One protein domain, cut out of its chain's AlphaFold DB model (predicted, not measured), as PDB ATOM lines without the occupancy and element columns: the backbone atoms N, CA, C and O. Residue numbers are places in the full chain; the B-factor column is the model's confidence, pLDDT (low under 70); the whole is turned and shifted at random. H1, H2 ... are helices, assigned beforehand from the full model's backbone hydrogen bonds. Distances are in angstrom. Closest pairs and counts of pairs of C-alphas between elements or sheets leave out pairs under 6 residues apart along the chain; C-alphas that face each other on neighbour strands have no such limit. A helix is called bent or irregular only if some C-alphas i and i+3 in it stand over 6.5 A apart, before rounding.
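This is residues 2 to 23 and 126 to 158 of the 158 residues of an uncharacterized protein of Chromatiales bacterium USCg_Taylor (UniProt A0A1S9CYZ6). What does the model look like? The arm H3b of a long, bent helix, H3, sits in the middle; H2 meets it with its first two residues, Tyr 11 and Thr 12, and then points away, so that residues 17 to 23 stick out, while the short H4 packs on H3b after the chain folds back. H1 and the arm H3a lie farther out, each touching no other helix. How is it made up? The printed part has 55 residues, with four named helices in the order H1, H2, H3, H4 and no named strand: its class is all helix. How compact is it? It is only just loose, close to compact, with a radius of gyration of the C-alphas of 12.3 A, and it is only just flat, with spans of 39 by 26 by 13 A.

How does the first helix stand to the second? H1, residues 2 to 7, and H2, residues 11 to 22, are apart, though a tight link of 3 residues joins them. What does H2 touch? H3, residues 126 to 147, was assigned as one helix by its hydrogen bonds but is bent, with C-alphas 135 and 138 at 7.3 A; its arms H3a, residues 126 to 135, and H3b, residues 138 to 147, stand at a steep tilt of 62 degrees. With residues 11 to 12 alone, H2 touches H3b, the closest C-alphas being those of Thr 12 and Leu 143, 5.1 A apart; the two run the same way at a steep tilt of 38 degrees. Where is the last helix? H4, residues 151 to 154, touches H3b, with the C-alphas of Ser 144 and Leu 151 closest at 5.4 A, and is apart from H1, H2 and H3a. What do the backbones show? Each O i to N i+4 pair is within hydrogen-bond range in H2, H3a and H3b, but 0 of 2 in H1, where 2 of 3 O i to N i+3 pairs are; H4 is too short for an O i to N i+4 pair, and its one O i to N i+3 pair is within range.

Where does H1 begin? C-alpha 2 is at (-2.872, -56.971, -23.593). How long are the longer elements? From first to last C-alpha H2 measures 16.1 A, H3a 14.1 A and H3b 14.3 A. Where does H4 end? C-alpha 154 is at (17.540, -42.159, -27.847).

How far does it reach? The two C-alphas farthest apart, those of Gly 23 and Ala 127, are 39.1 A apart. Where is the cut? Residues 24 to 125 are not printed, and C-alphas 23 and 126 are 39.1 A apart across it. Where is confidence low? Residues 2 to 5 are under 70, while the mean pLDDT of the printed part is 91.2.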
ATOM      1  N   ALA A   2      -4.142 -57.399 -22.969       53.88
ATOM      2  CA  ALA A   2      -2.872 -56.971 -23.593       53.88
ATOM      3  C   ALA A   2      -2.994 -55.766 -24.559       53.88
ATOM      4  O   ALA A   2      -2.096 -54.933 -24.599       53.88
ATOM      5  N   TYR A   3      -4.113 -55.643 -25.284       55.34
ATOM      6  CA  TYR A   3      -4.351 -54.549 -26.241       55.34
ATOM      7  C   TYR A   3      -4.432 -53.158 -25.596       55.34
ATOM      8  O   TYR A   3      -3.969 -52.192 -26.191       55.34
ATOM      9  N   LEU A   4      -4.949 -53.055 -24.363       59.78
ATOM     10  CA  LEU A   4      -5.079 -51.771 -23.664       59.78
ATOM     11  C   LEU A   4      -3.711 -51.117 -23.424       59.78
ATOM     12  O   LEU A   4      -3.568 -49.909 -23.563       59.78
ATOM     13  N   ASN A   5      -2.687 -51.922 -23.135       67.69
ATOM     14  CA  ASN A   5      -1.346 -51.413 -22.856       67.69
ATOM     15  C   ASN A   5      -0.620 -50.903 -24.106       67.69
ATOM     16  O   ASN A   5       0.334 -50.145 -23.961       67.69
ATOM     17  N   LEU A   6      -1.040 -51.321 -25.309       82.62
ATOM     18  CA  LEU A   6      -0.386 -50.884 -26.541       82.62
ATOM     19  C   LEU A   6      -0.835 -49.482 -26.965       82.62
ATOM     20  O   LEU A   6      -0.023 -48.653 -27.360       82.62
ATOM     21  N   GLU A   7      -2.126 -49.189 -26.832       80.56
ATOM     22  CA  GLU A   7      -2.659 -47.865 -27.171       80.56
ATOM     23  C   GLU A   7      -2.202 -46.785 -26.176       80.56
ATOM     24  O   GLU A   7      -1.955 -45.650 -26.573       80.56
ATOM     25  N   LEU A   8      -2.002 -47.144 -24.900       81.44
ATOM     26  CA  LEU A   8      -1.499 -46.217 -23.875       81.44
ATOM     27  C   LEU A   8      -0.103 -45.661 -24.189       81.44
ATOM     28  O   LEU A   8       0.217 -44.555 -23.759       81.44
ATOM     29  N   ALA A   9       0.717 -46.405 -24.932       84.31
ATOM     30  CA  ALA A   9       2.081 -46.009 -25.265       84.31
ATOM     31  C   ALA A   9       2.189 -45.178 -26.558       84.31
ATOM     32  O   ALA A   9       3.299 -44.815 -26.939       84.31
ATOM     33  N   LYS A  10       1.070 -44.863 -27.229       91.06
ATOM     34  CA  LYS A  10       1.053 -43.940 -28.375       91.06
ATOM     35  C   LYS A  10       0.917 -42.505 -27.887       91.06
ATOM     36  O   LYS A  10      -0.194 -42.029 -27.636       91.06
ATOM     37  N   TYR A  11       2.040 -41.825 -27.694       95.19
ATOM     38  CA  TYR A  11       2.048 -40.522 -27.028       95.19
ATOM     39  C   TYR A  11       1.742 -39.359 -27.968       95.19
ATOM     40  O   TYR A  11       1.255 -38.333 -27.495       95.19
ATOM     41  N   THR A  12       1.950 -39.507 -29.279       96.25
ATOM     42  CA  THR A  12       1.743 -38.412 -30.245       96.25
ATOM     43  C   THR A  12       0.319 -37.875 -30.188       96.25
ATOM     44  O   THR A  12       0.106 -36.681 -29.998       96.25
ATOM     45  N   GLU A  13      -0.673 -38.759 -30.293       93.94
ATOM     46  CA  GLU A  13      -2.089 -38.373 -30.279       93.94
ATOM     47  C   GLU A  13      -2.574 -37.905 -28.905       93.94
ATOM     48  O   GLU A  13      -3.550 -37.160 -28.802       93.94
ATOM     49  N   GLN A  14      -1.909 -38.330 -27.832       94.00
ATOM     50  CA  GLN A  14      -2.211 -37.849 -26.487       94.00
ATOM     51  C   GLN A  14      -1.701 -36.416 -26.316       94.00
ATOM     52  O   GLN A  14      -2.474 -35.529 -25.961       94.00
ATOM     53  N   LEU A  15      -0.433 -36.161 -26.652       96.25
ATOM     54  CA  LEU A  15       0.154 -34.823 -26.577       96.25
ATOM     55  C   LEU A  15      -0.512 -33.843 -27.534       96.25
ATOM     56  O   LEU A  15      -0.747 -32.702 -27.149       96.25
ATOM     57  N   ARG A  16      -0.888 -34.283 -28.740       96.12
ATOM     58  CA  ARG A  16      -1.642 -33.454 -29.686       96.12
ATOM     59  C   ARG A  16      -2.915 -32.908 -29.041       96.12
ATOM     60  O   ARG A  16      -3.151 -31.710 -29.113       96.12
ATOM     61  N   ARG A  17      -3.687 -33.757 -28.350       95.88
ATOM     62  CA  ARG A  17      -4.903 -33.337 -27.633       95.88
ATOM     63  C   ARG A  17      -4.607 -32.315 -26.539       95.88
ATOM     64  O   ARG A  17      -5.313 -31.314 -26.458       95.88
ATOM     65  N   TYR A  18      -3.564 -32.538 -25.740       97.00
ATOM     66  CA  TYR A  18      -3.161 -31.574 -24.715       97.00
ATOM     67  C   TYR A  18      -2.755 -30.232 -25.327       97.00
ATOM     68  O   TYR A  18      -3.277 -29.207 -24.904       97.00
ATOM     69  N   PHE A  19      -1.912 -30.221 -26.362       97.12
ATOM     70  CA  PHE A  19      -1.511 -28.981 -27.033       97.12
ATOM     71  C   PHE A  19      -2.687 -28.259 -27.696       97.12
ATOM     72  O   PHE A  19      -2.732 -27.035 -27.665       97.12
ATOM     73  N   THR A  20      -3.651 -28.985 -28.271       97.50
ATOM     74  CA  THR A  20      -4.846 -28.380 -28.877       97.50
ATOM     75  C   THR A  20      -5.737 -27.689 -27.846       97.50
ATOM     76  O   THR A  20      -6.295 -26.640 -28.150       97.50
ATOM     77  N   VAL A  21      -5.896 -28.264 -26.652       98.12
ATOM     78  CA  VAL A  21      -6.813 -27.731 -25.629       98.12
ATOM     79  C   VAL A  21      -6.136 -26.700 -24.729       98.12
ATOM     80  O   VAL A  21      -6.751 -25.699 -24.379       98.12
ATOM     81  N   LEU A  22      -4.888 -26.955 -24.333       97.44
ATOM     82  CA  LEU A  22      -4.171 -26.157 -23.338       97.44
ATOM     83  C   LEU A  22      -3.182 -25.167 -23.961       97.44
ATOM     84  O   LEU A  22      -2.736 -24.267 -23.265       97.44
ATOM     85  N   GLY A  23      -2.825 -25.312 -25.239       96.50
ATOM     86  CA  GLY A  23      -1.698 -24.592 -25.837       96.50
ATOM     87  C   GLY A  23      -0.365 -25.306 -25.596       96.50
ATOM     88  O   GLY A  23      -0.229 -26.153 -24.709       96.50
ATOM     89  N   THR A 126      13.969 -60.894 -28.038       90.06
ATOM     90  CA  THR A 126      14.402 -60.029 -29.149       90.06
ATOM     91  C   THR A 126      13.331 -59.898 -30.231       90.06
ATOM     92  O   THR A 126      13.046 -58.790 -30.672       90.06
ATOM     93  N   ALA A 127      12.655 -60.996 -30.579       91.94
ATOM     94  CA  ALA A 127      11.561 -60.982 -31.551       91.94
ATOM     95  C   ALA A 127      10.376 -60.106 -31.108       91.94
ATOM     96  O   ALA A 127       9.777 -59.412 -31.927       91.94
ATOM     97  N   LEU A 128      10.042 -60.107 -29.812       91.31
ATOM     98  CA  LEU A 128       8.988 -59.242 -29.280       91.31
ATOM     99  C   LEU A 128       9.432 -57.778 -29.274       91.31
ATOM    100  O   LEU A 128       8.646 -56.914 -29.644       91.31
ATOM    101  N   ARG A 129      10.686 -57.499 -28.895       90.88
ATOM    102  CA  ARG A 129      11.250 -56.144 -28.958       90.88
ATOM    103  C   ARG A 129      11.165 -55.585 -30.376       90.88
ATOM    104  O   ARG A 129      10.668 -54.479 -30.534       90.88
ATOM    105  N   GLN A 130      11.573 -56.361 -31.381       92.75
ATOM    106  CA  GLN A 130      11.545 -55.916 -32.772       92.75
ATOM    107  C   GLN A 130      10.118 -55.619 -33.242       92.75
ATOM    108  O   GLN A 130       9.857 -54.542 -33.759       92.75
ATOM    109  N   ARG A 131       9.159 -56.507 -32.941       93.25
ATOM    110  CA  ARG A 131       7.740 -56.261 -33.252       93.25
ATOM    111  C   ARG A 131       7.208 -54.979 -32.611       93.25
ATOM    112  O   ARG A 131       6.433 -54.270 -33.240       93.25
ATOM    113  N   LEU A 132       7.594 -54.687 -31.366       93.00
ATOM    114  CA  LEU A 132       7.194 -53.451 -30.690       93.00
ATOM    115  C   LEU A 132       7.882 -52.225 -31.299       93.00
ATOM    116  O   LEU A 132       7.229 -51.203 -31.470       93.00
ATOM    117  N   HIS A 133       9.166 -52.326 -31.651       94.00
ATOM    118  CA  HIS A 133       9.881 -51.261 -32.355       94.00
ATOM    119  C   HIS A 133       9.187 -50.927 -33.674       94.00
ATOM    120  O   HIS A 133       8.864 -49.768 -33.902       94.00
ATOM    121  N   ASP A 134       8.866 -51.933 -34.486       94.31
ATOM    122  CA  ASP A 134       8.173 -51.734 -35.759       94.31
ATOM    123  C   ASP A 134       6.769 -51.149 -35.559       94.31
ATOM    124  O   ASP A 134       6.373 -50.236 -36.281       94.31
ATOM    125  N   TYR A 135       6.042 -51.616 -34.538       93.94
ATOM    126  CA  TYR A 135       4.707 -51.116 -34.206       93.94
ATOM    127  C   TYR A 135       4.704 -49.635 -33.785       93.94
ATOM    128  O   TYR A 135       3.841 -48.879 -34.225       93.94
ATOM    129  N   TYR A 136       5.658 -49.204 -32.950       95.19
ATOM    130  CA  TYR A 136       5.712 -47.826 -32.435       95.19
ATOM    131  C   TYR A 136       6.559 -46.870 -33.265       95.19
ATOM    132  O   TYR A 136       6.480 -45.667 -33.037       95.19
ATOM    133  N   ARG A 137       7.359 -47.354 -34.223       95.38
ATOM    134  CA  ARG A 137       8.295 -46.521 -34.994       95.38
ATOM    135  C   ARG A 137       7.637 -45.274 -35.566       95.38
ATOM    136  O   ARG A 137       8.198 -44.189 -35.462       95.38
ATOM    137  N   HIS A 138       6.463 -45.435 -36.175       96.00
ATOM    138  CA  HIS A 138       5.745 -44.312 -36.768       96.00
ATOM    139  C   HIS A 138       5.346 -43.273 -35.711       96.00
ATOM    140  O   HIS A 138       5.646 -42.095 -35.885       96.00
ATOM    141  N   ASP A 139       4.754 -43.711 -34.596       96.69
ATOM    142  CA  ASP A 139       4.367 -42.821 -33.496       96.69
ATOM    143  C   ASP A 139       5.589 -42.109 -32.898       96.69
ATOM    144  O   ASP A 139       5.594 -40.891 -32.771       96.69
ATOM    145  N   VAL A 140       6.677 -42.833 -32.626       97.06
ATOM    146  CA  VAL A 140       7.900 -42.253 -32.049       97.06
ATOM    147  C   VAL A 140       8.546 -41.242 -32.999       97.06
ATOM    148  O   VAL A 140       9.083 -40.232 -32.547       97.06
ATOM    149  N   ASN A 141       8.490 -41.475 -34.311       97.31
ATOM    150  CA  ASN A 141       8.995 -40.531 -35.304       97.31
ATOM    151  C   ASN A 141       8.182 -39.227 -35.321       97.31
ATOM    152  O   ASN A 141       8.754 -38.138 -35.338       97.31
ATOM    153  N   GLU A 142       6.852 -39.316 -35.281       97.69
ATOM    154  CA  GLU A 142       5.990 -38.131 -35.212       97.69
ATOM    155  C   GLU A 142       6.153 -37.386 -33.884       97.69
ATOM    156  O   GLU A 142       6.277 -36.158 -33.871       97.69
ATOM    157  N   LEU A 143       6.266 -38.118 -32.776       97.19
ATOM    158  CA  LEU A 143       6.595 -37.567 -31.466       97.19
ATOM    159  C   LEU A 143       7.952 -36.845 -31.478       97.19
ATOM    160  O   LEU A 143       8.066 -35.746 -30.940       97.19
ATOM    161  N   SER A 144       8.960 -37.425 -32.135       97.00
ATOM    162  CA  SER A 144      10.303 -36.840 -32.263       97.00
ATOM    163  C   SER A 144      10.258 -35.477 -32.949       97.00
ATOM    164  O   SER A 144      10.829 -34.504 -32.454       97.00
ATOM    165  N   LYS A 145       9.512 -35.380 -34.057       96.94
ATOM    166  CA  LYS A 145       9.285 -34.113 -34.768       96.94
ATOM    167  C   LYS A 145       8.523 -33.116 -33.897       96.94
ATOM    168  O   LYS A 145       8.916 -31.960 -33.801       96.94
ATOM    169  N   MET A 146       7.460 -33.568 -33.230       96.19
ATOM    170  CA  MET A 146       6.614 -32.735 -32.370       96.19
ATOM    171  C   MET A 146       7.389 -32.127 -31.192       96.19
ATOM    172  O   MET A 146       7.104 -31.001 -30.773       96.19
ATOM    173  N   LEU A 147       8.356 -32.862 -30.644       95.69
ATOM    174  CA  LEU A 147       9.183 -32.429 -29.517       95.69
ATOM    175  C   LEU A 147      10.528 -31.828 -29.938       95.69
ATOM    176  O   LEU A 147      11.251 -31.344 -29.075       95.69
ATOM    177  N   ASN A 148      10.854 -31.832 -31.235       95.88
ATOM    178  CA  ASN A 148      12.169 -31.456 -31.756       95.88
ATOM    179  C   ASN A 148      13.321 -32.193 -31.037       95.88
ATOM    180  O   ASN A 148      14.316 -31.599 -30.621       95.88
ATOM    181  N   ARG A 149      13.160 -33.508 -30.851       95.12
ATOM    182  CA  ARG A 149      14.114 -34.387 -30.164       95.12
ATOM    183  C   ARG A 149      14.164 -35.733 -30.871       95.12
ATOM    184  O   ARG A 149      13.122 -36.327 -31.105       95.12
ATOM    185  N   ASP A 150      15.357 -36.243 -31.164       96.50
ATOM    186  CA  ASP A 150      15.515 -37.558 -31.797       96.50
ATOM    187  C   ASP A 150      15.289 -38.706 -30.794       96.50
ATOM    188  O   ASP A 150      16.213 -39.170 -30.115       96.50
ATOM    189  N   LEU A 151      14.035 -39.152 -30.678       96.56
ATOM    190  CA  LEU A 151      13.653 -40.244 -29.779       96.56
ATOM    191  C   LEU A 151      13.920 -41.623 -30.385       96.56
ATOM    192  O   LEU A 151      14.097 -42.586 -29.641       96.56
ATOM    193  N   LEU A 152      13.989 -41.729 -31.716       95.94
ATOM    194  CA  LEU A 152      14.339 -42.981 -32.387       95.94
ATOM    195  C   LEU A 152      15.764 -43.396 -32.013       95.94
ATOM    196  O   LEU A 152      15.983 -44.542 -31.611       95.94
ATOM    197  N   ALA A 153      16.713 -42.457 -32.062       95.50
ATOM    198  CA  ALA A 153      18.083 -42.699 -31.627       95.50
ATOM    199  C   ALA A 153      18.172 -42.920 -30.110       95.50
ATOM    200  O   ALA A 153      18.811 -43.878 -29.663       95.50
ATOM    201  N   LEU A 154      17.503 -42.077 -29.311       94.31
ATOM    202  CA  LEU A 154      17.540 -42.159 -27.847       94.31
ATOM    203  C   LEU A 154      17.031 -43.514 -27.329       94.31
ATOM    204  O   LEU A 154      17.665 -44.125 -26.466       94.31
ATOM    205  N   TRP A 155      15.930 -44.011 -27.894       94.00
ATOM    206  CA  TRP A 155      15.312 -45.284 -27.513       94.00
ATOM    207  C   TRP A 155      15.773 -46.474 -28.357       94.00
ATOM    208  O   TRP A 155      15.315 -47.597 -28.137       94.00
ATOM    209  N   LYS A 156      16.728 -46.259 -29.272       93.75
ATOM    210  CA  LYS A 156      17.347 -47.297 -30.111       93.75
ATOM    211  C   LYS A 156      16.312 -48.089 -30.918       93.75
ATOM    212  O   LYS A 156      16.397 -49.316 -31.026       93.75
ATOM    213  N   ILE A 157      15.329 -47.383 -31.472       90.19
ATOM    214  CA  ILE A 157      14.337 -47.948 -32.387       90.19
ATOM    215  C   ILE A 157      14.972 -47.997 -33.779       90.19
ATOM    216  O   ILE A 157      14.902 -47.039 -34.545       90.19
ATOM    217  N   VAL A 158      15.650 -49.117 -34.052       77.31
ATOM    218  CA  VAL A 158      16.267 -49.449 -35.350       77.31
ATOM    219  C   VAL A 158      15.248 -50.011 -36.290       77.31
ATOM    220  O   VAL A 158      14.489 -50.910 -35.868       77.31
TER     221      VAL A 158